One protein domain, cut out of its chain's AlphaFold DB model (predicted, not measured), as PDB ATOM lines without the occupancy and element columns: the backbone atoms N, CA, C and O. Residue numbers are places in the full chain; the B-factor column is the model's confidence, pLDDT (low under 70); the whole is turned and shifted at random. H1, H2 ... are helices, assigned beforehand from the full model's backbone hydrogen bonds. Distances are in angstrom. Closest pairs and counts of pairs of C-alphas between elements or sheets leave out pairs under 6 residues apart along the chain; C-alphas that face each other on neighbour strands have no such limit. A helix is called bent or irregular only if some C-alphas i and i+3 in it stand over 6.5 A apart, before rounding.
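AT A GLANCE: This is residues 2 to 73 and 83 to 227 of the 690 residues of an uncharacterized protein of Angomonas deanei (UniProt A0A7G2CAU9). Two helical lobes are joined in this model: in one, H4 and H6 run side by side in opposite directions and H8 crosses them, while the other is a row of three helices, H9, H10 and H11, with H10 between the other two and each running opposite to the one before. H8 packs along H10 and the first part of H11 packs on H6 and H7, which joins the lobes; at one far end residues 2 to 9 of H1 stick out, and at the other sits the short H12. The printed part has 217 residues, with twelve named helices, H1 to H12 in order along the chain, and no named strand; the class is all helix. The whole is compact, with a radius of gyration of the C-alphas of 18.8 A, and spans 63 by 43 by 37 A.

IN THESE COORDINATES: Begin with the longest helix, H11, residues 193 to 215: find C-alpha 193 at (13.706, -0.519, 30.646) and go 32.5 A to C-alpha 215 at (-9.302, 2.050, 7.767). It is irregular, with C-alphas 194 and 197 8.5 A apart, and has a kink of 30 degrees near residue 200. H10, residues 167 to 185, is 25.3 A long and irregular, but only just: C-alphas 182 and 185 are 6.6 A apart. Look next for H9 at residues 148 to 161, 19.7 A, H8 at residues 122 to 139, 25.8 A, H6 at residues 92 to 110, 28.8 A, and H4 at residues 44 to 62, 27.2 A. The first helix, H1, residues 2 to 17, starts at C-alpha 2, (43.596, -0.562, 9.571), and is 23.7 A long. The short ones are H2 at residues 25 to 32, H3 at 37 to 42, H5 at 67 to 72, H7 at 113 to 119 and H12 at 220 to 226.

HOW THE PARTS SIT: From H11, look to H10, which touches it at a shallow tilt of 22 degrees, opposite ways, as a hairpin; the closest C-alphas, of Val 168 and Ile 209, are 5.6 A apart. H9 and H10 make another hairpin, at 30 degrees, closest at Leu 152 and Arg 173, 7.1 A, while H9 and H11 are apart. H10 touches H8 the same way at a shallow tilt of 23 degrees, with C-alphas 132 and 185 4.2 A apart. With residues 194 to 198 alone H11 touches H6, closest at Asn 110 and Gly 197, 3.8 A; it also touches H7, about perpendicular at 80 degrees, closest at Ala 116 and Leu 198, 5.9 A. H6 touches H8 at a steep tilt of 48 degrees, closest at Ala 96 and Ala 135, 5.8 A. The hub is H4, which touches H1, H2, H3, H6, H7 and H8; H6 runs opposite ways to it at a shallow tilt of 15 degrees, closest at Val 61 and Leu 94, 6.4 A. H3 and H4 touch only at the corner. H2 touches H4, closest at Phe 28 and Gly 57, 7.0 A, and H1 touches H4 with residues 14 to 17 alone. H5 only just touches H8, with 3 pairs of C-alphas within 8 A, closest at Ser 71 and Asn 123, 6.5 A. H12 touches no helix but is near H9. Every O i to N i+4 pair is within hydrogen-bond range in H2, H4, H5, H7, H8, H9 and H12; the counts are 9 of 12 in H1, 1 of 2 in H3, 12 of 15 in H6, 14 of 15 in H10 and 17 of 19 in H11.

THE WHOLE: The two C-alphas farthest apart, of Ala 2 and Glu 225, are 65.7 A apart. Residues 74 to 82 are not printed, and C-alphas 73 and 83 are 13.5 A apart across the cut; of the links printed whole, none is long. Mean pLDDT of the printed part is 76.3; it is under 70 at 49 residues, among them 2 to 22, 66 to 73, 83 to 87, 140 to 145 and 188 to 193.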
ATOM      1  N   ALA A   2      44.351   0.198   8.551       31.23
ATOM      2  CA  ALA A   2      43.596  -0.562   9.571       31.23
ATOM      3  C   ALA A   2      42.067  -0.657   9.325       31.23
ATOM      4  O   ALA A   2      41.451  -1.686   9.605       31.23
ATOM      5  N   CYS A   3      41.455   0.373   8.724       27.27
ATOM      6  CA  CYS A   3      40.017   0.394   8.412       27.27
ATOM      7  C   CYS A   3      39.630  -0.577   7.270       27.27
ATOM      8  O   CYS A   3      38.555  -1.175   7.290       27.27
ATOM      9  N   SER A   4      40.536  -0.807   6.307       26.77
ATOM     10  CA  SER A   4      40.323  -1.735   5.182       26.77
ATOM     11  C   SER A   4      40.479  -3.206   5.605       26.77
ATOM     12  O   SER A   4      39.678  -4.058   5.219       26.77
ATOM     13  N   ARG A   5      41.425  -3.506   6.512       31.39
ATOM     14  CA  ARG A   5      41.574  -4.852   7.098       31.39
ATOM     15  C   ARG A   5      40.371  -5.262   7.953       31.39
ATOM     16  O   ARG A   5      39.934  -6.402   7.830       31.39
ATOM     17  N   ARG A   6      39.776  -4.355   8.744       37.50
ATOM     18  CA  ARG A   6      38.537  -4.647   9.502       37.50
ATOM     19  C   ARG A   6      37.348  -4.946   8.582       37.50
ATOM     20  O   ARG A   6      36.658  -5.934   8.810       37.50
ATOM     21  N   LYS A   7      37.166  -4.174   7.502       35.12
ATOM     22  CA  LYS A   7      36.110  -4.415   6.497       35.12
ATOM     23  C   LYS A   7      36.292  -5.747   5.756       35.12
ATOM     24  O   LYS A   7      35.325  -6.487   5.618       35.12
ATOM     25  N   ASN A   8      37.515  -6.102   5.351       31.25
ATOM     26  CA  ASN A   8      37.795  -7.374   4.665       31.25
ATOM     27  C   ASN A   8      37.717  -8.602   5.586       31.25
ATOM     28  O   ASN A   8      37.319  -9.675   5.141       31.25
ATOM     29  N   CYS A   9      38.045  -8.448   6.873       39.22
ATOM     30  CA  CYS A   9      37.859  -9.504   7.866       39.22
ATOM     31  C   CYS A   9      36.367  -9.740   8.133       39.22
ATOM     32  O   CYS A   9      35.953 -10.885   8.214       39.22
ATOM     33  N   PHE A  10      35.551  -8.683   8.199       39.81
ATOM     34  CA  PHE A  10      34.094  -8.799   8.325       39.81
ATOM     35  C   PHE A  10      33.468  -9.467   7.084       39.81
ATOM     36  O   PHE A  10      32.631 -10.351   7.216       39.81
ATOM     37  N   ARG A  11      33.944  -9.120   5.876       39.50
ATOM     38  CA  ARG A  11      33.432  -9.641   4.595       39.50
ATOM     39  C   ARG A  11      33.708 -11.137   4.372       39.50
ATOM     40  O   ARG A  11      32.800 -11.841   3.977       39.50
ATOM     41  N   ARG A  12      34.905 -11.649   4.703       42.69
ATOM     42  CA  ARG A  12      35.195 -13.107   4.676       42.69
ATOM     43  C   ARG A  12      34.467 -13.904   5.773       42.69
ATOM     44  O   ARG A  12      34.443 -15.127   5.727       42.69
ATOM     45  N   LYS A  13      33.938 -13.228   6.798       50.66
ATOM     46  CA  LYS A  13      33.301 -13.847   7.973       50.66
ATOM     47  C   LYS A  13      31.788 -13.960   7.838       50.66
ATOM     48  O   LYS A  13      31.223 -14.916   8.357       50.66
ATOM     49  N   THR A  14      31.149 -13.062   7.084       45.22
ATOM     50  CA  THR A  14      29.754 -13.250   6.656       45.22
ATOM     51  C   THR A  14      29.586 -14.517   5.819       45.22
ATOM     52  O   THR A  14      28.597 -15.221   5.987       45.22
ATOM     53  N   ASP A  15      30.610 -14.895   5.049       46.78
ATOM     54  CA  ASP A  15      30.623 -16.132   4.255       46.78
ATOM     55  C   ASP A  15      30.597 -17.407   5.134       46.78
ATOM     56  O   ASP A  15      30.209 -18.477   4.669       46.78
ATOM     57  N   MET A  16      30.975 -17.330   6.425       50.22
ATOM     58  CA  MET A  16      30.853 -18.466   7.359       50.22
ATOM     59  C   MET A  16      29.422 -18.669   7.871       50.22
ATOM     60  O   MET A  16      29.053 -19.806   8.151       50.22
ATOM     61  N   LEU A  17      28.628 -17.598   7.973       52.25
ATOM     62  CA  LEU A  17      27.209 -17.639   8.355       52.25
ATOM     63  C   LEU A  17      26.290 -17.962   7.164       52.25
ATOM     64  O   LEU A  17      25.130 -18.311   7.364       52.25
ATOM     65  N   GLU A  18      26.806 -17.880   5.933       51.59
ATOM     66  CA  GLU A  18      26.139 -18.348   4.709       51.59
ATOM     67  C   GLU A  18      26.260 -19.870   4.494       51.59
ATOM     68  O   GLU A  18      25.649 -20.426   3.577       51.59
ATOM     69  N   LYS A  19      27.022 -20.582   5.337       50.69
ATOM     70  CA  LYS A  19      27.154 -22.039   5.242       50.69
ATOM     71  C   LYS A  19      25.857 -22.735   5.669       50.69
ATOM     72  O   LYS A  19      25.357 -22.531   6.768       50.69
ATOM     73  N   LYS A  20      25.364 -23.638   4.814       51.75
ATOM     74  CA  LYS A  20      24.188 -24.501   5.064       51.75
ATOM     75  C   LYS A  20      24.403 -25.577   6.146       51.75
ATOM     76  O   LYS A  20      23.454 -26.265   6.503       51.75
ATOM     77  N   ALA A  21      25.632 -25.762   6.628       58.66
ATOM     78  CA  ALA A  21      25.966 -26.746   7.658       58.66
ATOM     79  C   ALA A  21      26.004 -26.082   9.050       58.66
ATOM     80  O   ALA A  21      26.543 -24.976   9.145       58.66
ATOM     81  N   PRO A  22      25.476 -26.732  10.110       63.50
ATOM     82  CA  PRO A  22      25.484 -26.181  11.463       63.50
ATOM     83  C   PRO A  22      26.919 -25.918  11.943       63.50
ATOM     84  O   PRO A  22      27.826 -26.719  11.702       63.50
ATOM     85  N   LEU A  23      27.135 -24.771  12.594       71.88
ATOM     86  CA  LEU A  23      28.433 -24.407  13.180       71.88
ATOM     87  C   LEU A  23      28.864 -25.439  14.234       71.88
ATOM     88  O   LEU A  23      28.022 -26.089  14.827       71.88
ATOM     89  N   SER A  24      30.163 -25.580  14.519       76.56
ATOM     90  CA  SER A  24      30.602 -26.336  15.706       76.56
ATOM     91  C   SER A  24      30.477 -25.475  16.976       76.56
ATOM     92  O   SER A  24      30.552 -24.246  16.872       76.56
ATOM     93  N   PRO A  25      30.368 -26.061  18.187       72.69
ATOM     94  CA  PRO A  25      30.263 -25.290  19.432       72.69
ATOM     95  C   PRO A  25      31.410 -24.289  19.640       72.69
ATOM     96  O   PRO A  25      31.184 -23.147  20.041       72.69
ATOM     97  N   ALA A  26      32.645 -24.676  19.300       72.38
ATOM     98  CA  ALA A  26      33.809 -23.794  19.394       72.38
ATOM     99  C   ALA A  26      33.724 -22.610  18.409       72.38
ATOM    100  O   ALA A  26      34.037 -21.471  18.770       72.38
ATOM    101  N   LEU A  27      33.258 -22.852  17.176       75.31
ATOM    102  CA  LEU A  27      33.072 -21.799  16.173       75.31
ATOM    103  C   LEU A  27      31.917 -20.863  16.534       75.31
ATOM    104  O   LEU A  27      32.025 -19.658  16.314       75.31
ATOM    105  N   PHE A  28      30.851 -21.394  17.128       76.44
ATOM    106  CA  PHE A  28      29.711 -20.620  17.609       76.44
ATOM    107  C   PHE A  28      30.108 -19.652  18.733       76.44
ATOM    108  O   PHE A  28      29.879 -18.450  18.610       76.44
ATOM    109  N   LEU A  29      30.796 -20.136  19.774       70.19
ATOM    110  CA  LEU A  29      31.286 -19.281  20.867       70.19
ATOM    111  C   LEU A  29      32.269 -18.213  20.375       70.19
ATOM    112  O   LEU A  29      32.209 -17.059  20.798       70.19
ATOM    113  N   THR A  30      33.147 -18.575  19.436       74.12
ATOM    114  CA  THR A  30      34.062 -17.612  18.812       74.12
ATOM    115  C   THR A  30      33.292 -16.546  18.032       74.12
ATOM    116  O   THR A  30      33.626 -15.369  18.119       74.12
ATOM    117  N   ALA A  31      32.250 -16.932  17.292       72.94
ATOM    118  CA  ALA A  31      31.429 -16.005  16.524       72.94
ATOM    119  C   ALA A  31      30.643 -15.035  17.421       72.94
ATOM    120  O   ALA A  31      30.614 -13.849  17.106       72.94
ATOM    121  N   ILE A  32      30.085 -15.495  18.551       70.75
ATOM    122  CA  ILE A  32      29.376 -14.632  19.517       70.75
ATOM    123  C   ILE A  32      30.307 -13.540  20.054       70.75
ATOM    124  O   ILE A  32      29.966 -12.360  20.014       70.75
ATOM    125  N   ASN A  33      31.517 -13.916  20.478       69.44
ATOM    126  CA  ASN A  33      32.492 -12.990  21.067       69.44
ATOM    127  C   ASN A  33      33.022 -11.933  20.080       69.44
ATOM    128  O   ASN A  33      33.681 -10.977  20.485       69.44
ATOM    129  N   LEU A  34      32.767 -12.105  18.782       70.31
ATOM    130  CA  LEU A  34      33.211 -11.195  17.727       70.31
ATOM    131  C   LEU A  34      32.165 -10.136  17.353       70.31
ATOM    132  O   LEU A  34      32.493  -9.217  16.596       70.31
ATOM    133  N   PHE A  35      30.925 -10.238  17.843       68.44
ATOM    134  CA  PHE A  35      29.893  -9.247  17.554       68.44
ATOM    135  C   PHE A  35      30.113  -7.974  18.372       68.44
ATOM    136  O   PHE A  35      29.901  -7.936  19.581       68.44
ATOM    137  N   GLU A  36      30.518  -6.895  17.694       70.56
ATOM    138  CA  GLU A  36      30.625  -5.585  18.329       70.56
ATOM    139  C   GLU A  36      29.245  -4.902  18.419       70.56
ATOM    140  O   GLU A  36      28.613  -4.644  17.384       70.56
ATOM    141  N   PRO A  37      28.822  -4.474  19.621       69.88
ATOM    142  CA  PRO A  37      27.574  -3.738  19.859       69.88
ATOM    143  C   PRO A  37      27.344  -2.557  18.914       69.88
ATOM    144  O   PRO A  37      26.262  -2.340  18.368       69.88
ATOM    145  N   LYS A  38      28.420  -1.802  18.668       76.44
ATOM    146  CA  LYS A  38      28.408  -0.587  17.848       76.44
ATOM    147  C   LYS A  38      28.121  -0.875  16.373       76.44
ATOM    148  O   LYS A  38      27.629   0.012  15.677       76.44
ATOM    149  N   LEU A  39      28.438  -2.077  15.887       78.12
ATOM    150  CA  LEU A  39      28.164  -2.487  14.508       78.12
ATOM    151  C   LEU A  39      26.707  -2.925  14.339       78.12
ATOM    152  O   LEU A  39      26.088  -2.558  13.341       78.12
ATOM    153  N   ILE A  40      26.144  -3.626  15.328       79.12
ATOM    154  CA  ILE A  40      24.729  -4.033  15.348       79.12
ATOM    155  C   ILE A  40      23.809  -2.804  15.380       79.12
ATOM    156  O   ILE A  40      22.811  -2.760  14.662       79.12
ATOM    157  N   ALA A  41      24.181  -1.769  16.139       78.69
ATOM    158  CA  ALA A  41      23.445  -0.504  16.197       78.69
ATOM    159  C   ALA A  41      23.350   0.226  14.844       78.69
ATOM    160  O   ALA A  41      22.372   0.915  14.577       78.69
ATOM    161  N   LYS A  42      24.359   0.078  13.974       78.75
ATOM    162  CA  LYS A  42      24.505   0.895  12.757       78.75
ATOM    163  C   LYS A  42      24.242   0.150  11.450       78.75
ATOM    164  O   LYS A  42      24.145   0.788  10.406       78.75
ATOM    165  N   SER A  43      24.181  -1.181  11.467       83.75
ATOM    166  CA  SER A  43      24.126  -1.994  10.251       83.75
ATOM    167  C   SER A  43      23.034  -3.052  10.328       83.75
ATOM    168  O   SER A  43      23.135  -4.010  11.094       83.75
ATOM    169  N   ARG A  44      22.039  -2.940   9.438       84.06
ATOM    170  CA  ARG A  44      21.006  -3.970   9.254       84.06
ATOM    171  C   ARG A  44      21.619  -5.332   8.929       84.06
ATOM    172  O   ARG A  44      21.153  -6.332   9.453       84.06
ATOM    173  N   ARG A  45      22.697  -5.370   8.135       84.25
ATOM    174  CA  ARG A  45      23.415  -6.614   7.814       84.25
ATOM    175  C   ARG A  45      24.010  -7.257   9.067       84.25
ATOM    176  O   ARG A  45      23.803  -8.441   9.277       84.25
ATOM    177  N   ALA A  46      24.670  -6.473   9.921       82.88
ATOM    178  CA  ALA A  46      25.229  -6.990  11.170       82.88
ATOM    179  C   ALA A  46      24.132  -7.497  12.125       82.88
ATOM    180  O   ALA A  46      24.320  -8.522  12.771       82.88
ATOM    181  N   ALA A  47      22.980  -6.822  12.179       84.69
ATOM    182  CA  ALA A  47      21.816  -7.289  12.932       84.69
ATOM    183  C   ALA A  47      21.258  -8.616  12.379       84.69
ATOM    184  O   ALA A  47      20.979  -9.537  13.143       84.69
ATOM    185  N   THR A  48      21.152  -8.750  11.052       86.25
ATOM    186  CA  THR A  48      20.750 -10.004  10.396       86.25
ATOM    187  C   THR A  48      21.741 -11.135  10.672       86.25
ATOM    188  O   THR A  48      21.322 -12.244  10.987       86.25
ATOM    189  N   ASP A  49      23.043 -10.864  10.594       84.12
ATOM    190  CA  ASP A  49      24.090 -11.851  10.872       84.12
ATOM    191  C   ASP A  49      24.056 -12.315  12.339       84.12
ATOM    192  O   ASP A  49      24.227 -13.501  12.611       84.12
ATOM    193  N   ALA A  50      23.760 -11.411  13.280       84.75
ATOM    194  CA  ALA A  50      23.593 -11.748  14.693       84.75
ATOM    195  C   ALA A  50      22.371 -12.652  14.939       84.75
ATOM    196  O   ALA A  50      22.469 -13.646  15.655       84.75
ATOM    197  N   LEU A  51      21.232 -12.369  14.298       86.31
ATOM    198  CA  LEU A  51      20.044 -13.230  14.389       86.31
ATOM    199  C   LEU A  51      20.254 -14.593  13.715       86.31
ATOM    200  O   LEU A  51      19.822 -15.617  14.239       86.31
ATOM    201  N   ARG A  52      20.973 -14.634  12.586       85.44
ATOM    202  CA  ARG A  52      21.405 -15.897  11.963       85.44
ATOM    203  C   ARG A  52      22.307 -16.700  12.888       85.44
ATOM    204  O   ARG A  52      22.231 -17.924  12.885       85.44
ATOM    205  N   LEU A  53      23.139 -16.042  13.692       84.81
ATOM    206  CA  LEU A  53      23.943 -16.741  14.684       84.81
ATOM    207  C   LEU A  53      23.056 -17.401  15.748       84.81
ATOM    208  O   LEU A  53      23.254 -18.579  16.014       84.81
ATOM    209  N   ILE A  54      22.040 -16.713  16.280       87.81
ATOM    210  CA  ILE A  54      21.068 -17.324  17.211       87.81
ATOM    211  C   ILE A  54      20.372 -18.536  16.577       87.81
ATOM    212  O   ILE A  54      20.269 -19.585  17.208       87.81
ATOM    213  N   GLN A  55      19.981 -18.440  15.305       86.25
ATOM    214  CA  GLN A  55      19.423 -19.566  14.550       86.25
ATOM    215  C   GLN A  55      20.395 -20.756  14.450       86.25
ATOM    216  O   GLN A  55      19.990 -21.904  14.612       86.25
ATOM    217  N   GLN A  56      21.680 -20.500  14.194       83.75
ATOM    218  CA  GLN A  56      22.710 -21.545  14.194       83.75
ATOM    219  C   GLN A  56      22.913 -22.141  15.595       83.75
ATOM    220  O   GLN A  56      23.137 -23.341  15.722       83.75
ATOM    221  N   GLY A  57      22.785 -21.321  16.641       84.75
ATOM    222  CA  GLY A  57      22.773 -21.762  18.036       84.75
ATOM    223  C   GLY A  57      21.609 -22.708  18.330       84.75
ATOM    224  O   GLY A  57      21.824 -23.778  18.882       84.75
ATOM    225  N   TYR A  58      20.400 -22.382  17.876       86.19
ATOM    226  CA  TYR A  58      19.250 -23.284  17.976       86.19
ATOM    227  C   TYR A  58      19.507 -24.629  17.279       86.19
ATOM    228  O   TYR A  58      19.330 -25.687  17.885       86.19
ATOM    229  N   ALA A  59      19.992 -24.597  16.034       84.06
ATOM    230  CA  ALA A  59      20.307 -25.804  15.271       84.06
ATOM    231  C   ALA A  59      21.352 -26.689  15.973       84.06
ATOM    232  O   ALA A  59      21.283 -27.914  15.892       84.06
ATOM    233  N   LEU A  60      22.304 -26.066  16.669       83.06
ATOM    234  CA  LEU A  60      23.315 -26.736  17.478       83.06
ATOM    235  C   LEU A  60      22.745 -27.397  18.734       83.06
ATOM    236  O   LEU A  60      23.160 -28.500  19.077       83.06
ATOM    237  N   VAL A  61      21.841 -26.710  19.431       83.00
ATOM    238  CA  VAL A  61      21.314 -27.155  20.727       83.00
ATOM    239  C   VAL A  61      20.264 -28.253  20.557       83.00
ATOM    240  O   VAL A  61      20.341 -29.265  21.247       83.00
ATOM    241  N   TRP A  62      19.335 -28.098  19.609       84.69
ATOM    242  CA  TRP A  62      18.220 -29.038  19.405       84.69
ATOM    243  C   TRP A  62      18.361 -29.940  18.166       84.69
ATOM    244  O   TRP A  62      17.500 -30.786  17.911       84.69
ATOM    245  N   GLY A  63      19.440 -29.798  17.388       77.44
ATOM    246  CA  GLY A  63      19.729 -30.676  16.246       77.44
ATOM    247  C   GLY A  63      18.848 -30.451  15.012       77.44
ATOM    248  O   GLY A  63      18.786 -31.326  14.150       77.44
ATOM    249  N   ASP A  64      18.183 -29.295  14.897       76.62
ATOM    250  CA  ASP A  64      17.238 -28.992  13.812       76.62
ATOM    251  C   ASP A  64      17.687 -27.796  12.939       76.62
ATOM    252  O   ASP A  64      17.209 -26.668  13.089       76.62
ATOM    253  N   PRO A  65      18.604 -28.009  11.976       71.81
ATOM    254  CA  PRO A  65      19.102 -26.941  11.106       71.81
ATOM    255  C   PRO A  65      18.092 -26.469  10.050       71.81
ATOM    256  O   PRO A  65      18.280 -25.405   9.460       71.81
ATOM    257  N   LYS A  66      17.029 -27.241   9.783       69.88
ATOM    258  CA  LYS A  66      16.079 -26.979   8.685       69.88
ATOM    259  C   LYS A  66      14.789 -26.306   9.144       69.88
ATOM    260  O   LYS A  66      13.935 -26.021   8.306       69.88
ATOM    261  N   TRP A  67      14.609 -26.057  10.438       69.88
ATOM    262  CA  TRP A  67      13.385 -25.446  10.957       69.88
ATOM    263  C   TRP A  67      13.066 -24.088  10.304       69.88
ATOM    264  O   TRP A  67      11.984 -23.919   9.752       69.88
ATOM    265  N   MET A  68      14.026 -23.159  10.220       65.38
ATOM    266  CA  MET A  68      13.793 -21.847   9.583       65.38
ATOM    267  C   MET A  68      13.512 -21.936   8.075       65.38
ATOM    268  O   MET A  68      12.748 -21.132   7.544       65.38
ATOM    269  N   GLU A  69      14.087 -22.909   7.362       67.38
ATOM    270  CA  GLU A  69      13.764 -23.142   5.943       67.38
ATOM    271  C   GLU A  69      12.330 -23.668   5.770       67.38
ATOM    272  O   GLU A  69      11.680 -23.367   4.768       67.38
ATOM    273  N   ARG A  70      11.822 -24.422   6.757       67.31
ATOM    274  CA  ARG A  70      10.420 -24.857   6.825       67.31
ATOM    275  C   ARG A  70       9.483 -23.709   7.208       67.31
ATOM    276  O   ARG A  70       8.429 -23.586   6.602       67.31
ATOM    277  N   SER A  71       9.888 -22.853   8.146       56.75
ATOM    278  CA  SER A  71       9.114 -21.690   8.608       56.75
ATOM    279  C   SER A  71       9.024 -20.577   7.548       56.75
ATOM    280  O   SER A  71       7.984 -19.947   7.402       56.75
ATOM    281  N   THR A  72      10.065 -20.377   6.732       54.69
ATOM    282  CA  THR A  72      10.079 -19.358   5.657       54.69
ATOM    283  C   THR A  72       9.400 -19.794   4.353       54.69
ATOM    284  O   THR A  72       9.105 -18.947   3.512       54.69
ATOM    285  N   ARG A  73       9.138 -21.096   4.157       47.69
ATOM    286  CA  ARG A  73       8.447 -21.637   2.973       47.69
ATOM    287  C   ARG A  73       7.027 -22.095   3.325       47.69
ATOM    288  O   ARG A  73       6.820 -23.263   3.636       47.69
ATOM    289  N   TYR A  83       5.894 -23.773  14.988       64.25
ATOM    290  CA  TYR A  83       6.697 -23.790  16.201       64.25
ATOM    291  C   TYR A  83       7.853 -24.802  16.110       64.25
ATOM    292  O   TYR A  83       7.741 -25.809  15.402       64.25
ATOM    293  N   PRO A  84       8.997 -24.556  16.771       66.94
ATOM    294  CA  PRO A  84      10.095 -25.514  16.764       66.94
ATOM    295  C   PRO A  84       9.713 -26.805  17.502       66.94
ATOM    296  O   PRO A  84       9.417 -26.785  18.691       66.94
ATOM    297  N   THR A  85       9.736 -27.941  16.800       65.75
ATOM    298  CA  THR A  85       9.569 -29.283  17.382       65.75
ATOM    299  C   THR A  85      10.920 -29.990  17.381       65.75
ATOM    300  O   THR A  85      11.315 -30.537  16.342       65.75
ATOM    301  N   PRO A  86      11.671 -29.943  18.487       66.00
ATOM    302  CA  PRO A  86      13.022 -30.469  18.502       66.00
ATOM    303  C   PRO A  86      13.051 -31.990  18.344       66.00
ATOM    304  O   PRO A  86      12.222 -32.712  18.893       66.00
ATOM    305  N   SER A  87      14.046 -32.488  17.610       62.41
ATOM    306  CA  SER A  87      14.300 -33.926  17.445       62.41
ATOM    307  C   SER A  87      15.104 -34.544  18.594       62.41
ATOM    308  O   SER A  87      15.225 -35.764  18.665       62.41
ATOM    309  N   VAL A  88      15.699 -33.713  19.457       74.12
ATOM    310  CA  VAL A  88      16.636 -34.117  20.515       74.12
ATOM    311  C   VAL A  88      16.352 -33.315  21.785       74.12
ATOM    312  O   VAL A  88      16.096 -32.115  21.705       74.12
ATOM    313  N   SER A  89      16.438 -33.959  22.953       75.06
ATOM    314  CA  SER A  89      16.440 -33.272  24.247       75.06
ATOM    315  C   SER A  89      17.821 -32.645  24.507       75.06
ATOM    316  O   SER A  89      18.825 -33.362  24.584       75.06
ATOM    317  N   PRO A  90      17.922 -31.310  24.606       79.50
ATOM    318  CA  PRO A  90      19.207 -30.631  24.727       79.50
ATOM    319  C   PRO A  90      19.796 -30.733  26.140       79.50
ATOM    320  O   PRO A  90      19.092 -30.927  27.128       79.50
ATOM    321  N   SER A  91      21.111 -30.515  26.254       83.31
ATOM    322  CA  SER A  91      21.759 -30.304  27.556       83.31
ATOM    323  C   SER A  91      21.266 -28.995  28.196       83.31
ATOM    324  O   SER A  91      21.380 -27.949  27.544       83.31
ATOM    325  N   PRO A  92      20.846 -28.988  29.479       83.81
ATOM    326  CA  PRO A  92      20.372 -27.778  30.159       83.81
ATOM    327  C   PRO A  92      21.375 -26.616  30.136       83.81
ATOM    328  O   PRO A  92      21.005 -25.455  29.969       83.81
ATOM    329  N   SER A  93      22.672 -26.923  30.226       84.00
ATOM    330  CA  SER A  93      23.747 -25.923  30.189       84.00
ATOM    331  C   SER A  93      23.876 -25.209  28.840       84.00
ATOM    332  O   SER A  93      24.303 -24.056  28.788       84.00
ATOM    333  N   LEU A  94      23.517 -25.879  27.741       83.50
ATOM    334  CA  LEU A  94      23.561 -25.298  26.401       83.50
ATOM    335  C   LEU A  94      22.354 -24.392  26.151       83.50
ATOM    336  O   LEU A  94      22.520 -23.322  25.567       83.50
ATOM    337  N   VAL A  95      21.178 -24.789  26.644       86.69
ATOM    338  CA  VAL A  95      19.958 -23.970  26.599       86.69
ATOM    339  C   VAL A  95      20.169 -22.668  27.371       86.69
ATOM    340  O   VAL A  95      19.992 -21.593  26.801       86.69
ATOM    341  N   ALA A  96      20.667 -22.748  28.610       85.00
ATOM    342  CA  ALA A  96      20.947 -21.574  29.440       85.00
ATOM    343  C   ALA A  96      21.938 -20.601  28.776       85.00
ATOM    344  O   ALA A  96      21.754 -19.385  28.800       85.00
ATOM    345  N   ARG A  97      22.983 -21.126  28.124       84.06
ATOM    346  CA  ARG A  97      23.980 -20.286  27.452       84.06
ATOM    347  C   ARG A  97      23.438 -19.612  26.194       84.06
ATOM    348  O   ARG A  97      23.822 -18.483  25.892       84.06
ATOM    349  N   LEU A  98      22.575 -20.296  25.443       87.19
ATOM    350  CA  LEU A  98      21.917 -19.703  24.282       87.19
ATOM    351  C   LEU A  98      20.916 -18.618  24.701       87.19
ATOM    352  O   LEU A  98      20.877 -17.570  24.057       87.19
ATOM    353  N   ASP A  99      20.176 -18.836  25.790       88.75
ATOM    354  CA  ASP A  99      19.286 -17.839  26.393       88.75
ATOM    355  C   ASP A  99      20.060 -16.583  26.826       88.75
ATOM    356  O   ASP A  99      19.710 -15.473  26.431       88.75
ATOM    357  N   GLU A 100      21.199 -16.727  27.511       86.94
ATOM    358  CA  GLU A 100      22.051 -15.584  27.878       86.94
ATOM    359  C   GLU A 100      22.511 -14.781  26.643       86.94
ATOM    360  O   GLU A 100      22.429 -13.549  26.612       86.94
ATOM    361  N   CYS A 101      22.937 -15.475  25.582       85.94
ATOM    362  CA  CYS A 101      23.340 -14.836  24.328       85.94
ATOM    363  C   CYS A 101      22.173 -14.092  23.664       85.94
ATOM    364  O   CYS A 101      22.349 -12.973  23.169       85.94
ATOM    365  N   MET A 102      20.984 -14.700  23.662       89.94
ATOM    366  CA  MET A 102      19.756 -14.093  23.161       89.94
ATOM    367  C   MET A 102      19.416 -12.823  23.949       89.94
ATOM    368  O   MET A 102      19.219 -11.768  23.349       89.94
ATOM    369  N   GLN A 103      19.401 -12.892  25.280       87.31
ATOM    370  CA  GLN A 103      19.091 -11.757  26.146       87.31
ATOM    371  C   GLN A 103      20.033 -10.576  25.896       87.31
ATOM    372  O   GLN A 103      19.576  -9.448  25.721       87.31
ATOM    373  N   VAL A 104      21.345 -10.823  25.818       85.38
ATOM    374  CA  VAL A 104      22.338  -9.773  25.534       85.38
ATOM    375  C   VAL A 104      22.116  -9.158  24.152       85.38
ATOM    376  O   VAL A 104      22.195  -7.937  24.008       85.38
ATOM    377  N   LEU A 105      21.797  -9.972  23.139       87.00
ATOM    378  CA  LEU A 105      21.502  -9.477  21.795       87.00
ATOM    379  C   LEU A 105      20.280  -8.547  21.785       87.00
ATOM    380  O   LEU A 105      20.325  -7.485  21.164       87.00
ATOM    381  N   LEU A 106      19.205  -8.926  22.479       88.12
ATOM    382  CA  LEU A 106      17.947  -8.179  22.486       88.12
ATOM    383  C   LEU A 106      18.066  -6.799  23.149       88.12
ATOM    384  O   LEU A 106      17.348  -5.885  22.752       88.12
ATOM    385  N   ILE A 107      19.017  -6.586  24.068       87.06
ATOM    386  CA  ILE A 107      19.303  -5.248  24.630       87.06
ATOM    387  C   ILE A 107      19.715  -4.265  23.523       87.06
ATOM    388  O   ILE A 107      19.365  -3.083  23.558       87.06
ATOM    389  N   TYR A 108      20.421  -4.737  22.488       86.62
ATOM    390  CA  TYR A 108      20.830  -3.876  21.376       86.62
ATOM    391  C   TYR A 108      19.656  -3.397  20.521       86.62
ATOM    392  O   TYR A 108      19.824  -2.423  19.786       86.62
ATOM    393  N   ALA A 109      18.461  -3.984  20.651       87.12
ATOM    394  CA  ALA A 109      17.256  -3.466  20.010       87.12
ATOM    395  C   ALA A 109      16.893  -2.053  20.507       87.12
ATOM    396  O   ALA A 109      16.305  -1.285  19.753       87.12
ATOM    397  N   ASN A 110      17.315  -1.659  21.717       85.94
ATOM    398  CA  ASN A 110      17.091  -0.305  22.247       85.94
ATOM    399  C   ASN A 110      17.811   0.778  21.434       85.94
ATOM    400  O   ASN A 110      17.356   1.913  21.364       85.94
ATOM    401  N   THR A 111      18.955   0.435  20.834       86.31
ATOM    402  CA  THR A 111      19.794   1.383  20.077       86.31
ATOM    403  C   THR A 111      19.819   1.092  18.577       86.31
ATOM    404  O   THR A 111      20.226   1.948  17.795       86.31
ATOM    405  N   SER A 112      19.379  -0.101  18.164       87.69
ATOM    406  CA  SER A 112      19.317  -0.548  16.775       87.69
ATOM    407  C   SER A 112      17.861  -0.700  16.317       87.69
ATOM    408  O   SER A 112      17.274  -1.771  16.499       87.69
ATOM    409  N   PRO A 113      17.271   0.307  15.643       85.12
ATOM    410  CA  PRO A 113      15.919   0.175  15.097       85.12
ATOM    411  C   PRO A 113      15.839  -0.938  14.040       85.12
ATOM    412  O   PRO A 113      14.822  -1.612  13.910       85.12
ATOM    413  N   ALA A 114      16.936  -1.186  13.313       86.69
ATOM    414  CA  ALA A 114      17.012  -2.272  12.342       86.69
ATOM    415  C   ALA A 114      16.928  -3.655  13.006       86.69
ATOM    416  O   ALA A 114      16.243  -4.532  12.483       86.69
ATOM    417  N   LEU A 115      17.603  -3.859  14.145       87.81
ATOM    418  CA  LEU A 115      17.488  -5.108  14.900       87.81
ATOM    419  C   LEU A 115      16.086  -5.256  15.495       87.81
ATOM    420  O   LEU A 115      15.511  -6.329  15.367       87.81
ATOM    421  N   ALA A 116      15.529  -4.192  16.081       87.19
ATOM    422  CA  ALA A 116      14.184  -4.209  16.653       87.19
ATOM    423  C   ALA A 116      13.130  -4.648  15.616       87.19
ATOM    424  O   ALA A 116      12.344  -5.557  15.871       87.19
ATOM    425  N   GLN A 117      13.192  -4.095  14.399       87.06
ATOM    426  CA  GLN A 117      12.308  -4.486  13.295       87.06
ATOM    427  C   GLN A 117      12.527  -5.925  12.808       87.06
ATOM    428  O   GLN A 117      11.565  -6.588  12.433       87.06
ATOM    429  N   LEU A 118      13.774  -6.408  12.773       87.69
ATOM    430  CA  LEU A 118      14.075  -7.784  12.357       87.69
ATOM    431  C   LEU A 118      13.605  -8.806  13.396       87.69
ATOM    432  O   LEU A 118      12.980  -9.792  13.025       87.69
ATOM    433  N   VAL A 119      13.874  -8.552  14.680       87.25
ATOM    434  CA  VAL A 119      13.410  -9.383  15.802       87.25
ATOM    435  C   VAL A 119      11.898  -9.510  15.785       87.25
ATOM    436  O   VAL A 119      11.381 -10.588  16.037       87.25
ATOM    437  N   ALA A 120      11.202  -8.425  15.456       83.94
ATOM    438  CA  ALA A 120       9.754  -8.384  15.441       83.94
ATOM    439  C   ALA A 120       9.121  -9.259  14.336       83.94
ATOM    440  O   ALA A 120       7.919  -9.494  14.375       83.94
ATOM    441  N   GLN A 121       9.866  -9.765  13.353       85.69
ATOM    442  CA  GLN A 121       9.292 -10.649  12.332       85.69
ATOM    443  C   GLN A 121       8.838 -11.985  12.944       85.69
ATOM    444  O   GLN A 121       9.568 -12.579  13.738       85.69
ATOM    445  N   GLU A 122       7.672 -12.482  12.523       82.12
ATOM    446  CA  GLU A 122       7.007 -13.686  13.064       82.12
ATOM    447  C   GLU A 122       7.960 -14.888  13.238       82.12
ATOM    448  O   GLU A 122       8.051 -15.458  14.325       82.12
ATOM    449  N   ASN A 123       8.768 -15.209  12.220       82.75
ATOM    450  CA  ASN A 123       9.701 -16.346  12.259       82.75
ATOM    451  C   ASN A 123      10.769 -16.216  13.357       82.75
ATOM    452  O   ASN A 123      11.095 -17.191  14.034       82.75
ATOM    453  N   TYR A 124      11.324 -15.015  13.548       86.94
ATOM    454  CA  TYR A 124      12.308 -14.784  14.606       86.94
ATOM    455  C   TYR A 124      11.639 -14.772  15.978       86.94
ATOM    456  O   TYR A 124      12.197 -15.333  16.915       86.94
ATOM    457  N   LEU A 125      10.434 -14.214  16.104       87.88
ATOM    458  CA  LEU A 125       9.702 -14.230  17.367       87.88
ATOM    459  C   LEU A 125       9.374 -15.645  17.838       87.88
ATOM    460  O   LEU A 125       9.591 -15.939  19.009       87.88
ATOM    461  N   HIS A 126       8.923 -16.531  16.947       86.31
ATOM    462  CA  HIS A 126       8.688 -17.934  17.295       86.31
ATOM    463  C   HIS A 126       9.951 -18.616  17.826       86.31
ATOM    464  O   HIS A 126       9.897 -19.295  18.850       86.31
ATOM    465  N   LEU A 127      11.095 -18.387  17.173       87.81
ATOM    466  CA  LEU A 127      12.379 -18.930  17.612       87.81
ATOM    467  C   LEU A 127      12.776 -18.416  19.000       87.81
ATOM    468  O   LEU A 127      13.181 -19.190  19.862       87.81
ATOM    469  N   LEU A 128      12.674 -17.104  19.207       89.69
ATOM    470  CA  LEU A 128      13.078 -16.446  20.448       89.69
ATOM    471  C   LEU A 128      12.156 -16.836  21.613       89.69
ATOM    472  O   LEU A 128      12.643 -17.131  22.703       89.69
ATOM    473  N   CYS A 129      10.839 -16.906  21.379       87.94
ATOM    474  CA  CYS A 129       9.872 -17.383  22.371       87.94
ATOM    475  C   CYS A 129      10.144 -18.835  22.762       87.94
ATOM    476  O   CYS A 129      10.085 -19.157  23.947       87.94
ATOM    477  N   PHE A 130      10.477 -19.695  21.796       87.75
ATOM    478  CA  PHE A 130      10.829 -21.087  22.059       87.75
ATOM    479  C   PHE A 130      12.079 -21.199  22.937       87.75
ATOM    480  O   PHE A 130      12.015 -21.813  23.998       87.75
ATOM    481  N   ILE A 131      13.186 -20.554  22.542       88.12
ATOM    482  CA  ILE A 131      14.454 -20.601  23.292       88.12
ATOM    483  C   ILE A 131      14.248 -20.109  24.729       88.12
ATOM    484  O   ILE A 131      14.711 -20.755  25.668       88.12
ATOM    485  N   GLY A 132      13.545 -18.985  24.901       87.62
ATOM    486  CA  GLY A 132      13.271 -18.434  26.225       87.62
ATOM    487  C   GLY A 132      12.375 -19.344  27.066       87.62
ATOM    488  O   GLY A 132      12.697 -19.597  28.222       87.62
ATOM    489  N   SER A 133      11.302 -19.901  26.490       85.25
ATOM    490  CA  SER A 133      10.381 -20.798  27.210       85.25
ATOM    491  C   SER A 133      11.084 -22.058  27.709       85.25
ATOM    492  O   SER A 133      10.984 -22.369  28.891       85.25
ATOM    493  N   GLU A 134      11.877 -22.717  26.860       85.44
ATOM    494  CA  GLU A 134      12.673 -23.892  27.246       85.44
ATOM    495  C   GLU A 134      13.664 -23.553  28.370       85.44
ATOM    496  O   GLU A 134      13.839 -24.321  29.314       85.44
ATOM    497  N   ALA A 135      14.297 -22.376  28.315       86.38
ATOM    498  CA  ALA A 135      15.179 -21.921  29.385       86.38
ATOM    499  C   ALA A 135      14.417 -21.677  30.700       86.38
ATOM    500  O   ALA A 135      14.915 -22.037  31.766       86.38
ATOM    501  N   ARG A 136      13.203 -21.108  30.644       84.25
ATOM    502  CA  ARG A 136      12.357 -20.897  31.831       84.25
ATOM    503  C   ARG A 136      11.877 -22.216  32.434       84.25
ATOM    504  O   ARG A 136      11.897 -22.343  33.653       84.25
ATOM    505  N   GLU A 137      11.493 -23.187  31.607       81.75
ATOM    506  CA  GLU A 137      11.085 -24.524  32.056       81.75
ATOM    507  C   GLU A 137      12.204 -25.240  32.817       81.75
ATOM    508  O   GLU A 137      11.948 -25.870  33.840       81.75
ATOM    509  N   LEU A 138      13.453 -25.091  32.367       80.69
ATOM    510  CA  LEU A 138      14.621 -25.648  33.055       80.69
ATOM    511  C   LEU A 138      14.924 -24.962  34.397       80.69
ATOM    512  O   LEU A 138      15.537 -25.576  35.268       80.69
ATOM    513  N   GLU A 139      14.525 -23.700  34.569       77.50
ATOM    514  CA  GLU A 139      14.682 -22.964  35.828       77.50
ATOM    515  C   GLU A 139      13.527 -23.206  36.810       77.50
ATOM    516  O   GLU A 139      13.723 -23.181  38.028       77.50
ATOM    517  N   SER A 140      12.313 -23.428  36.305       66.56
ATOM    518  CA  SER A 140      11.130 -23.665  37.123       66.56
ATOM    519  C   SER A 140      10.946 -25.155  37.415       66.56
ATOM    520  O   SER A 140      10.563 -25.922  36.542       66.56
ATOM    521  N   ASN A 141      11.069 -25.570  38.677       58.34
ATOM    522  CA  ASN A 141      10.694 -26.926  39.124       58.34
ATOM    523  C   ASN A 141       9.168 -27.212  39.044       58.34
ATOM    524  O   ASN A 141       8.681 -28.151  39.679       58.34
ATOM    525  N   SER A 142       8.377 -26.386  38.346       52.69
ATOM    526  CA  SER A 142       6.915 -26.458  38.287       52.69
ATOM    527  C   SER A 142       6.403 -26.907  36.911       52.69
ATOM    528  O   SER A 142       6.868 -26.485  35.860       52.69
ATOM    529  N   CYS A 143       5.391 -27.775  36.932       42.50
ATOM    530  CA  CYS A 143       4.852 -28.495  35.774       42.50
ATOM    531  C   CYS A 143       3.741 -27.716  35.027       42.50
ATOM    532  O   CYS A 143       2.657 -28.244  34.789       42.50
ATOM    533  N   SER A 144       3.928 -26.431  34.718       54.88
ATOM    534  CA  SER A 144       2.957 -25.712  33.869       54.88
ATOM    535  C   SER A 144       3.634 -24.728  32.925       54.88
ATOM    536  O   SER A 144       3.617 -23.516  33.148       54.88
ATOM    537  N   ALA A 145       4.219 -25.279  31.867       65.50
ATOM    538  CA  ALA A 145       4.679 -24.526  30.715       65.50
ATOM    539  C   ALA A 145       3.492 -23.951  29.930       65.50
ATOM    540  O   ALA A 145       2.535 -24.668  29.619       65.50
ATOM    541  N   ARG A 146       3.547 -22.658  29.598       74.88
ATOM    542  CA  ARG A 146       2.589 -22.044  28.669       74.88
ATOM    543  C   ARG A 146       2.959 -22.431  27.244       74.88
ATOM    544  O   ARG A 146       4.096 -22.241  26.826       74.88
ATOM    545  N   SER A 147       1.999 -22.949  26.483       80.06
ATOM    546  CA  SER A 147       2.233 -23.334  25.090       80.06
ATOM    547  C   SER A 147       1.821 -22.206  24.149       80.06
ATOM    548  O   SER A 147       0.634 -22.025  23.881       80.06
ATOM    549  N   VAL A 148       2.813 -21.492  23.603       81.69
ATOM    550  CA  VAL A 148       2.612 -20.421  22.605       81.69
ATOM    551  C   VAL A 148       1.765 -20.901  21.432       81.69
ATOM    552  O   VAL A 148       0.898 -20.176  20.964       81.69
ATOM    553  N   GLU A 149       1.998 -22.122  20.949       80.12
ATOM    554  CA  GLU A 149       1.274 -22.666  19.799       80.12
ATOM    555  C   GLU A 149      -0.211 -22.891  20.099       80.12
ATOM    556  O   GLU A 149      -1.060 -22.510  19.291       80.12
ATOM    557  N   LYS A 150      -0.537 -23.478  21.260       80.56
ATOM    558  CA  LYS A 150      -1.933 -23.694  21.664       80.56
ATOM    559  C   LYS A 150      -2.651 -22.364  21.875       80.56
ATOM    560  O   LYS A 150      -3.734 -22.175  21.327       80.56
ATOM    561  N   GLU A 151      -2.021 -21.441  22.604       82.56
ATOM    562  CA  GLU A 151      -2.590 -20.119  22.869       82.56
ATOM    563  C   GLU A 151      -2.788 -19.329  21.565       82.56
ATOM    564  O   GLU A 151      -3.883 -18.843  21.297       82.56
ATOM    565  N   LEU A 152      -1.782 -19.264  20.686       82.75
ATOM    566  CA  LEU A 152      -1.887 -18.538  19.418       82.75
ATOM    567  C   LEU A 152      -2.940 -19.143  18.483       82.75
ATOM    568  O   LEU A 152      -3.632 -18.400  17.789       82.75
ATOM    569  N   LYS A 153      -3.079 -20.477  18.458       81.94
ATOM    570  CA  LYS A 153      -4.106 -21.152  17.656       81.94
ATOM    571  C   LYS A 153      -5.509 -20.791  18.140       81.94
ATOM    572  O   LYS A 153      -6.332 -20.424  17.305       81.94
ATOM    573  N   SER A 154      -5.744 -20.846  19.453       79.38
ATOM    574  CA  SER A 154      -7.020 -20.457  20.066       79.38
ATOM    575  C   SER A 154      -7.313 -18.963  19.844       79.38
ATOM    576  O   SER A 154      -8.371 -18.603  19.335       79.38
ATOM    577  N   LEU A 155      -6.328 -18.079  20.035       79.50
ATOM    578  CA  LEU A 155      -6.478 -16.651  19.727       79.50
ATOM    579  C   LEU A 155      -6.827 -16.393  18.254       79.50
ATOM    580  O   LEU A 155      -7.718 -15.598  17.958       79.50
ATOM    581  N   CYS A 156      -6.159 -17.076  17.321       81.25
ATOM    582  CA  CYS A 156      -6.445 -16.936  15.895       81.25
ATOM    583  C   CYS A 156      -7.864 -17.396  15.551       81.25
ATOM    584  O   CYS A 156      -8.524 -16.747  14.739       81.25
ATOM    585  N   THR A 157      -8.348 -18.490  16.150       79.94
ATOM    586  CA  THR A 157      -9.738 -18.924  15.955       79.94
ATOM    587  C   THR A 157     -10.715 -17.874  16.461       79.94
ATOM    588  O   THR A 157     -11.640 -17.515  15.734       79.94
ATOM    589  N   THR A 158     -10.464 -17.282  17.627       78.00
ATOM    590  CA  THR A 158     -11.358 -16.273  18.197       78.00
ATOM    591  C   THR A 158     -11.351 -14.966  17.399       78.00
ATOM    592  O   THR A 158     -12.410 -14.398  17.131       78.00
ATOM    593  N   TRP A 159     -10.186 -14.506  16.928       82.25
ATOM    594  CA  TRP A 159     -10.100 -13.330  16.052       82.25
ATOM    595  C   TRP A 159     -10.856 -13.537  14.741       82.25
ATOM    596  O   TRP A 159     -11.613 -12.656  14.329       82.25
ATOM    597  N   ASN A 160     -10.710 -14.712  14.125       82.06
ATOM    598  CA  ASN A 160     -11.450 -15.063  12.917       82.06
ATOM    599  C   ASN A 160     -12.965 -15.104  13.182       82.06
ATOM    600  O   ASN A 160     -13.738 -14.584  12.377       82.06
ATOM    601  N   ASN A 161     -13.396 -15.647  14.327       81.38
ATOM    602  CA  ASN A 161     -14.807 -15.664  14.730       81.38
ATOM    603  C   ASN A 161     -15.375 -14.245  14.893       81.38
ATOM    604  O   ASN A 161     -16.517 -13.996  14.499       81.38
ATOM    605  N   CYS A 162     -14.556 -13.307  15.384       78.75
ATOM    606  CA  CYS A 162     -14.866 -11.877  15.481       78.75
ATOM    607  C   CYS A 162     -14.779 -11.129  14.136       78.75
ATOM    608  O   CYS A 162     -14.916  -9.910  14.103       78.75
ATOM    609  N   GLY A 163     -14.517 -11.810  13.017       78.94
ATOM    610  CA  GLY A 163     -14.409 -11.175  11.700       78.94
ATOM    611  C   GLY A 163     -13.139 -10.340  11.499       78.94
ATOM    612  O   GLY A 163     -13.056  -9.577  10.535       78.94
ATOM    613  N   LEU A 164     -12.137 -10.475  12.375       81.50
ATOM    614  CA  LEU A 164     -10.813  -9.897  12.162       81.50
ATOM    615  C   LEU A 164     -10.063 -10.771  11.155       81.50
ATOM    616  O   LEU A 164      -9.908 -11.969  11.369       81.50
ATOM    617  N   MET A 165      -9.581 -10.181  10.059       78.00
ATOM    618  CA  MET A 165      -8.867 -10.911   9.006       78.00
ATOM    619  C   MET A 165      -7.726 -10.095   8.387       78.00
ATOM    620  O   MET A 165      -7.688  -8.863   8.455       78.00
ATOM    621  N   GLY A 166      -6.798 -10.794   7.730       81.56
ATOM    622  CA  GLY A 166      -5.706 -10.202   6.956       81.56
ATOM    623  C   GLY A 166      -4.683  -9.470   7.828       81.56
ATOM    624  O   GLY A 166      -4.241  -9.984   8.854       81.56
ATOM    625  N   ARG A 167      -4.330  -8.239   7.436       83.31
ATOM    626  CA  ARG A 167      -3.245  -7.458   8.062       83.31
ATOM    627  C   ARG A 167      -3.423  -7.225   9.564       83.31
ATOM    628  O   ARG A 167      -2.436  -7.225  10.301       83.31
ATOM    629  N   VAL A 168      -4.667  -7.078  10.023       84.25
ATOM    630  CA  VAL A 168      -4.973  -6.921  11.453       84.25
ATOM    631  C   VAL A 168      -4.593  -8.192  12.210       84.25
ATOM    632  O   VAL A 168      -3.874  -8.113  13.201       84.25
ATOM    633  N   THR A 169      -4.993  -9.367  11.712       83.94
ATOM    634  CA  THR A 169      -4.642 -10.652  12.338       83.94
ATOM    635  C   THR A 169      -3.150 -10.954  12.279       83.94
ATOM    636  O   THR A 169      -2.608 -11.454  13.261       83.94
ATOM    637  N   ASP A 170      -2.465 -10.608  11.184       85.12
ATOM    638  CA  ASP A 170      -1.007 -10.761  11.082       85.12
ATOM    639  C   ASP A 170      -0.303  -9.922  12.158       85.12
ATOM    640  O   ASP A 170       0.528 -10.423  12.915       85.12
ATOM    641  N   THR A 171      -0.708  -8.654  12.296       87.25
ATOM    642  CA  THR A 171      -0.120  -7.736  13.280       87.25
ATOM    643  C   THR A 171      -0.482  -8.128  14.718       87.25
ATOM    644  O   THR A 171       0.335  -7.948  15.620       87.25
ATOM    645  N   LEU A 172      -1.673  -8.694  14.956       85.56
ATOM    646  CA  LEU A 172      -2.076  -9.228  16.263       85.56
ATOM    647  C   LEU A 172      -1.233 -10.442  16.668       85.56
ATOM    648  O   LEU A 172      -0.735 -10.456  17.794       85.56
ATOM    649  N   ARG A 173      -0.992 -11.403  15.761       86.81
ATOM    650  CA  ARG A 173      -0.090 -12.548  16.015       86.81
ATOM    651  C   ARG A 173       1.302 -12.074  16.406       86.81
ATOM    652  O   ARG A 173       1.846 -12.439  17.444       86.81
ATOM    653  N   GLU A 174       1.846 -11.192  15.583       87.31
ATOM    654  CA  GLU A 174       3.141 -10.555  15.771       87.31
ATOM    655  C   GLU A 174       3.255  -9.772  17.092       87.31
ATOM    656  O   GLU A 174       4.325  -9.726  17.705       87.31
ATOM    657  N   SER A 175       2.168  -9.137  17.530       87.75
ATOM    658  CA  SER A 175       2.115  -8.389  18.790       87.75
ATOM    659  C   SER A 175       2.001  -9.315  19.997       87.75
ATOM    660  O   SER A 175       2.682  -9.084  20.991       87.75
ATOM    661  N   TYR A 176       1.208 -10.385  19.895       85.75
ATOM    662  CA  TYR A 176       1.108 -11.417  20.926       85.75
ATOM    663  C   TYR A 176       2.459 -12.083  21.182       85.75
ATOM    664  O   TYR A 176       2.881 -12.188  22.327       85.75
ATOM    665  N   LEU A 177       3.180 -12.478  20.129       86.44
ATOM    666  CA  LEU A 177       4.488 -13.118  20.280       86.44
ATOM    667  C   LEU A 177       5.527 -12.182  20.919       86.44
ATOM    668  O   LEU A 177       6.338 -12.622  21.729       86.44
ATOM    669  N   LEU A 178       5.501 -10.886  20.585       87.31
ATOM    670  CA  LEU A 178       6.348  -9.888  21.250       87.31
ATOM    671  C   LEU A 178       6.004  -9.740  22.735       87.31
ATOM    672  O   LEU A 178       6.912  -9.668  23.559       87.31
ATOM    673  N   ASP A 179       4.714  -9.686  23.066       83.50
ATOM    674  CA  ASP A 179       4.245  -9.579  24.448       83.50
ATOM    675  C   ASP A 179       4.643 -10.830  25.245       83.50
ATOM    676  O   ASP A 179       5.289 -10.729  26.285       83.50
ATOM    677  N   PHE A 180       4.406 -12.020  24.685       82.81
ATOM    678  CA  PHE A 180       4.820 -13.301  25.254       82.81
ATOM    679  C   PHE A 180       6.336 -13.366  25.500       82.81
ATOM    680  O   PHE A 180       6.775 -13.785  26.576       82.81
ATOM    681  N   LEU A 181       7.147 -12.912  24.537       86.00
ATOM    682  CA  LEU A 181       8.600 -12.843  24.685       86.00
ATOM    683  C   LEU A 181       8.999 -11.948  25.864       86.00
ATOM    684  O   LEU A 181       9.821 -12.339  26.689       86.00
ATOM    685  N   LEU A 182       8.419 -10.750  25.938       81.38
ATOM    686  CA  LEU A 182       8.755  -9.735  26.937       81.38
ATOM    687  C   LEU A 182       8.279 -10.067  28.352       81.38
ATOM    688  O   LEU A 182       8.817  -9.503  29.310       81.38
ATOM    689  N   ASP A 183       7.275 -10.927  28.470       77.31
ATOM    690  CA  ASP A 183       6.571 -11.167  29.720       77.31
ATOM    691  C   ASP A 183       6.763 -12.557  30.315       77.31
ATOM    692  O   ASP A 183       6.662 -12.710  31.534       77.31
ATOM    693  N   TYR A 184       6.981 -13.563  29.472       77.31
ATOM    694  CA  TYR A 184       7.122 -14.950  29.898       77.31
ATOM    695  C   TYR A 184       8.477 -15.533  29.511       77.31
ATOM    696  O   TYR A 184       9.154 -16.099  30.364       77.31
ATOM    697  N   ALA A 185       8.880 -15.406  28.243       79.44
ATOM    698  CA  ALA A 185      10.059 -16.118  27.747       79.44
ATOM    699  C   ALA A 185      11.384 -15.462  28.175       79.44
ATOM    700  O   ALA A 185      12.376 -16.157  28.384       79.44
ATOM    701  N   LEU A 186      11.416 -14.136  28.332       81.62
ATOM    702  CA  LEU A 186      12.534 -13.439  28.964       81.62
ATOM    703  C   LEU A 186      12.381 -13.466  30.492       81.62
ATOM    704  O   LEU A 186      11.253 -13.449  30.991       81.62
ATOM    705  N   PRO A 187      13.490 -13.462  31.260       71.31
ATOM    706  CA  PRO A 187      13.418 -13.436  32.714       71.31
ATOM    707  C   PRO A 187      12.517 -12.291  33.188       71.31
ATOM    708  O   PRO A 187      12.620 -11.190  32.621       71.31
ATOM    709  N   PRO A 188      11.689 -12.498  34.235       61.19
ATOM    710  CA  PRO A 188      10.832 -11.468  34.804       61.19
ATOM    711  C   PRO A 188      11.709 -10.420  35.492       61.19
ATOM    712  O   PRO A 188      11.844 -10.359  36.710       61.19
ATOM    713  N   THR A 189      12.351  -9.570  34.700       53.53
ATOM    714  CA  THR A 189      12.983  -8.351  35.179       53.53
ATOM    715  C   THR A 189      11.848  -7.374  35.388       53.53
ATOM    716  O   THR A 189      11.511  -6.599  34.496       53.53
ATOM    717  N   VAL A 190      11.194  -7.526  36.541       47.06
ATOM    718  CA  VAL A 190      10.076  -6.716  37.018       47.06
ATOM    719  C   VAL A 190      10.374  -5.257  36.675       47.06
ATOM    720  O   VAL A 190      11.206  -4.601  37.295       47.06
ATOM    721  N   CYS A 191       9.743  -4.803  35.593       50.94
ATOM    722  CA  CYS A 191       9.757  -3.436  35.102       50.94
ATOM    723  C   CYS A 191      11.111  -2.867  34.607       50.94
ATOM    724  O   CYS A 191      11.337  -1.663  34.715       50.94
ATOM    725  N   SER A 192      12.018  -3.668  34.033       53.62
ATOM    726  CA  SER A 192      13.261  -3.090  33.494       53.62
ATOM    727  C   SER A 192      13.073  -2.479  32.094       53.62
ATOM    728  O   SER A 192      12.658  -3.146  31.145       53.62
ATOM    729  N   SER A 193      13.482  -1.217  31.931       65.19
ATOM    730  CA  SER A 193      13.706  -0.519  30.646       65.19
ATOM    731  C   SER A 193      14.754  -1.203  29.746       65.19
ATOM    732  O   SER A 193      15.110  -0.711  28.678       65.19
ATOM    733  N   LYS A 194      15.252  -2.376  30.152       78.31
ATOM    734  CA  LYS A 194      16.314  -3.141  29.501       78.31
ATOM    735  C   LYS A 194      15.980  -3.535  28.063       78.31
ATOM    736  O   LYS A 194      16.903  -3.656  27.265       78.31
ATOM    737  N   TYR A 195      14.700  -3.679  27.720       83.19
ATOM    738  CA  TYR A 195      14.229  -4.019  26.369       83.19
ATOM    739  C   TYR A 195      13.259  -2.969  25.796       83.19
ATOM    740  O   TYR A 195      12.319  -3.306  25.075       83.19
ATOM    741  N   GLU A 196      13.456  -1.690  26.130       82.56
ATOM    742  CA  GLU A 196      12.601  -0.579  25.690       82.56
ATOM    743  C   GLU A 196      12.424  -0.505  24.162       82.56
ATOM    744  O   GLU A 196      11.325  -0.234  23.691       82.56
ATOM    745  N   GLY A 197      13.440  -0.850  23.364       84.94
ATOM    746  CA  GLY A 197      13.334  -0.870  21.898       84.94
ATOM    747  C   GLY A 197      12.292  -1.864  21.370       84.94
ATOM    748  O   GLY A 197      11.593  -1.579  20.395       84.94
ATOM    749  N   LEU A 198      12.135  -3.011  22.039       85.38
ATOM    750  CA  LEU A 198      11.079  -3.979  21.721       85.38
ATOM    751  C   LEU A 198       9.712  -3.490  22.214       85.38
ATOM    752  O   LEU A 198       8.722  -3.657  21.506       85.38
ATOM    753  N   GLY A 199       9.662  -2.828  23.375       83.12
ATOM    754  CA  GLY A 199       8.452  -2.165  23.875       83.12
ATOM    755  C   GLY A 199       7.934  -1.082  22.921       83.12
ATOM    756  O   GLY A 199       6.748  -1.061  22.601       83.12
ATOM    757  N   ASN A 200       8.830  -0.256  22.378       84.50
ATOM    758  CA  ASN A 200       8.504   0.753  21.368       84.50
ATOM    759  C   ASN A 200       7.990   0.104  20.076       84.50
ATOM    760  O   ASN A 200       6.992   0.543  19.514       84.50
ATOM    761  N   THR A 201       8.600  -1.007  19.651       87.62
ATOM    762  CA  THR A 201       8.127  -1.764  18.480       87.62
ATOM    763  C   THR A 201       6.726  -2.350  18.703       87.62
ATOM    764  O   THR A 201       5.906  -2.369  17.786       87.62
ATOM    765  N   LEU A 202       6.419  -2.798  19.925       85.81
ATOM    766  CA  LEU A 202       5.079  -3.253  20.299       85.81
ATOM    767  C   LEU A 202       4.062  -2.099  20.277       85.81
ATOM    768  O   LEU A 202       2.949  -2.275  19.785       85.81
ATOM    769  N   ALA A 203       4.436  -0.911  20.761       83.88
ATOM    770  CA  ALA A 203       3.593   0.284  20.683       83.88
ATOM    771  C   ALA A 203       3.306   0.694  19.224       83.88
ATOM    772  O   ALA A 203       2.147   0.918  18.870       83.88
ATOM    773  N   ASP A 204       4.323   0.678  18.354       87.62
ATOM    774  CA  ASP A 204       4.172   0.924  16.913       87.62
ATOM    775  C   ASP A 204       3.209  -0.078  16.257       87.62
ATOM    776  O   ASP A 204       2.440   0.271  15.358       87.62
ATOM    777  N   ARG A 205       3.218  -1.341  16.698       87.69
ATOM    778  CA  ARG A 205       2.288  -2.362  16.196       87.69
ATOM    779  C   ARG A 205       0.858  -2.139  16.653       87.69
ATOM    780  O   ARG A 205      -0.044  -2.255  15.830       87.69
ATOM    781  N   LYS A 206       0.638  -1.750  17.910       86.75
ATOM    782  CA  LYS A 206      -0.700  -1.357  18.387       86.75
ATOM    783  C   LYS A 206      -1.251  -0.182  17.593       86.75
ATOM    784  O   LYS A 206      -2.413  -0.208  17.199       86.75
ATOM    785  N   HIS A 207      -0.403   0.804  17.299       90.06
ATOM    786  CA  HIS A 207      -0.767   1.908  16.419       90.06
ATOM    787  C   HIS A 207      -1.233   1.404  15.044       90.06
ATOM    788  O   HIS A 207      -2.303   1.795  14.582       90.06
ATOM    789  N   ARG A 208      -0.482   0.485  14.417       89.81
ATOM    790  CA  ARG A 208      -0.861  -0.116  13.124       89.81
ATOM    791  C   ARG A 208      -2.154  -0.923  13.193       89.81
ATOM    792  O   ARG A 208      -2.973  -0.789  12.294       89.81
ATOM    793  N   ILE A 209      -2.368  -1.706  14.253       88.75
ATOM    794  CA  ILE A 209      -3.614  -2.462  14.466       88.75
ATOM    795  C   ILE A 209      -4.804  -1.503  14.461       88.75
ATOM    796  O   ILE A 209      -5.731  -1.677  13.672       88.75
ATOM    797  N   VAL A 210      -4.754  -0.448  15.280       89.56
ATOM    798  CA  VAL A 210      -5.828   0.551  15.339       89.56
ATOM    799  C   VAL A 210      -6.004   1.244  13.987       89.56
ATOM    800  O   VAL A 210      -7.132   1.417  13.527       89.56
ATOM    801  N   GLN A 211      -4.908   1.611  13.322       90.94
ATOM    802  CA  GLN A 211      -4.942   2.240  12.004       90.94
ATOM    803  C   GLN A 211      -5.636   1.353  10.963       90.94
ATOM    804  O   GLN A 211      -6.521   1.828  10.249       90.94
ATOM    805  N   ASP A 212      -5.286   0.072  10.901       89.00
ATOM    806  CA  ASP A 212      -5.875  -0.888   9.971       89.00
ATOM    807  C   ASP A 212      -7.345  -1.173  10.305       89.00
ATOM    808  O   ASP A 212      -8.176  -1.232   9.398       89.00
ATOM    809  N   MET A 213      -7.711  -1.260  11.588       87.50
ATOM    810  CA  MET A 213      -9.103  -1.434  12.024       87.50
ATOM    811  C   MET A 213      -9.977  -0.227  11.669       87.50
ATOM    812  O   MET A 213     -11.099  -0.389  11.178       87.50
ATOM    813  N   VAL A 214      -9.474   0.994  11.874       88.81
ATOM    814  CA  VAL A 214     -10.179   2.231  11.507       88.81
ATOM    815  C   VAL A 214     -10.337   2.327   9.990       88.81
ATOM    816  O   VAL A 214     -11.436   2.622   9.518       88.81
ATOM    817  N   ASN A 215      -9.287   2.011   9.230       87.25
ATOM    818  CA  ASN A 215      -9.302   2.050   7.767       87.25
ATOM    819  C   ASN A 215     -10.083   0.892   7.128       87.25
ATOM    820  O   ASN A 215     -10.463   0.987   5.958       87.25
ATOM    821  N   SER A 216     -10.325  -0.195   7.867       81.62
ATOM    822  CA  SER A 216     -11.109  -1.317   7.362       81.62
ATOM    823  C   SER A 216     -12.545  -0.887   7.073       81.62
ATOM    824  O   SER A 216     -13.239  -0.341   7.937       81.62
ATOM    825  N   ARG A 217     -12.995  -1.162   5.845       71.00
ATOM    826  CA  ARG A 217     -14.369  -0.908   5.387       71.00
ATOM    827  C   ARG A 217     -15.328  -2.053   5.708       71.00
ATOM    828  O   ARG A 217     -16.535  -1.864   5.615       71.00
ATOM    829  N   HIS A 218     -14.811  -3.235   6.040       70.38
ATOM    830  CA  HIS A 218     -15.595  -4.456   6.228       70.38
ATOM    831  C   HIS A 218     -15.196  -5.147   7.537       70.38
ATOM    832  O   HIS A 218     -14.047  -5.053   7.970       70.38
ATOM    833  N   GLY A 219     -16.154  -5.810   8.187       74.31
ATOM    834  CA  GLY A 219     -15.920  -6.615   9.391       74.31
ATOM    835  C   GLY A 219     -15.850  -5.848  10.715       74.31
ATOM    836  O   GLY A 219     -15.832  -6.488  11.756       74.31
ATOM    837  N   PHE A 220     -15.856  -4.507  10.722       84.25
ATOM    838  CA  PHE A 220     -15.831  -3.754  11.986       84.25
ATOM    839  C   PHE A 220     -17.149  -3.874  12.767       84.25
ATOM    840  O   PHE A 220     -17.116  -4.098  13.968       84.25
ATOM    841  N   SER A 221     -18.290  -3.820  12.075       84.50
ATOM    842  CA  SER A 221     -19.611  -4.079  12.663       84.50
ATOM    843  C   SER A 221     -19.710  -5.498  13.249       84.50
ATOM    844  O   SER A 221     -19.978  -5.671  14.432       84.50
ATOM    845  N   THR A 222     -19.335  -6.522  12.470       85.06
ATOM    846  CA  THR A 222     -19.294  -7.926  12.929       85.06
ATOM    847  C   THR A 222     -18.353  -8.136  14.118       85.06
ATOM    848  O   THR A 222     -18.640  -8.930  15.010       85.06
ATOM    849  N   MET A 223     -17.227  -7.420  14.148       87.81
ATOM    850  CA  MET A 223     -16.331  -7.415  15.299       87.81
ATOM    851  C   MET A 223     -17.001  -6.787  16.515       87.81
ATOM    852  O   MET A 223     -16.905  -7.353  17.594       87.81
ATOM    853  N   MET A 224     -17.694  -5.658  16.357       88.38
ATOM    854  CA  MET A 224     -18.391  -4.990  17.457       88.38
ATOM    855  C   MET A 224     -19.506  -5.836  18.064       88.38
ATOM    856  O   MET A 224     -19.706  -5.769  19.275       88.38
ATOM    857  N   GLU A 225     -20.176  -6.665  17.269       84.56
ATOM    858  CA  GLU A 225     -21.175  -7.620  17.762       84.56
ATOM    859  C   GLU A 225     -20.547  -8.762  18.572       84.56
ATOM    860  O   GLU A 225     -21.121  -9.204  19.562       84.56
ATOM    861  N   LYS A 226     -19.366  -9.247  18.167       84.12
ATOM    862  CA  LYS A 226     -18.801 -10.510  18.673       84.12
ATOM    863  C   LYS A 226     -17.630 -10.369  19.639       84.12
ATOM    864  O   LYS A 226     -17.330 -11.313  20.360       84.12
ATOM    865  N   ILE A 227     -16.932  -9.235  19.640       84.44
ATOM    866  CA  ILE A 227     -15.774  -9.025  20.515       84.44
ATOM    867  C   ILE A 227     -16.234  -9.070  21.975       84.44
ATOM    868  O   ILE A 227     -17.172  -8.352  22.296       84.44
TER     869      ILE A 227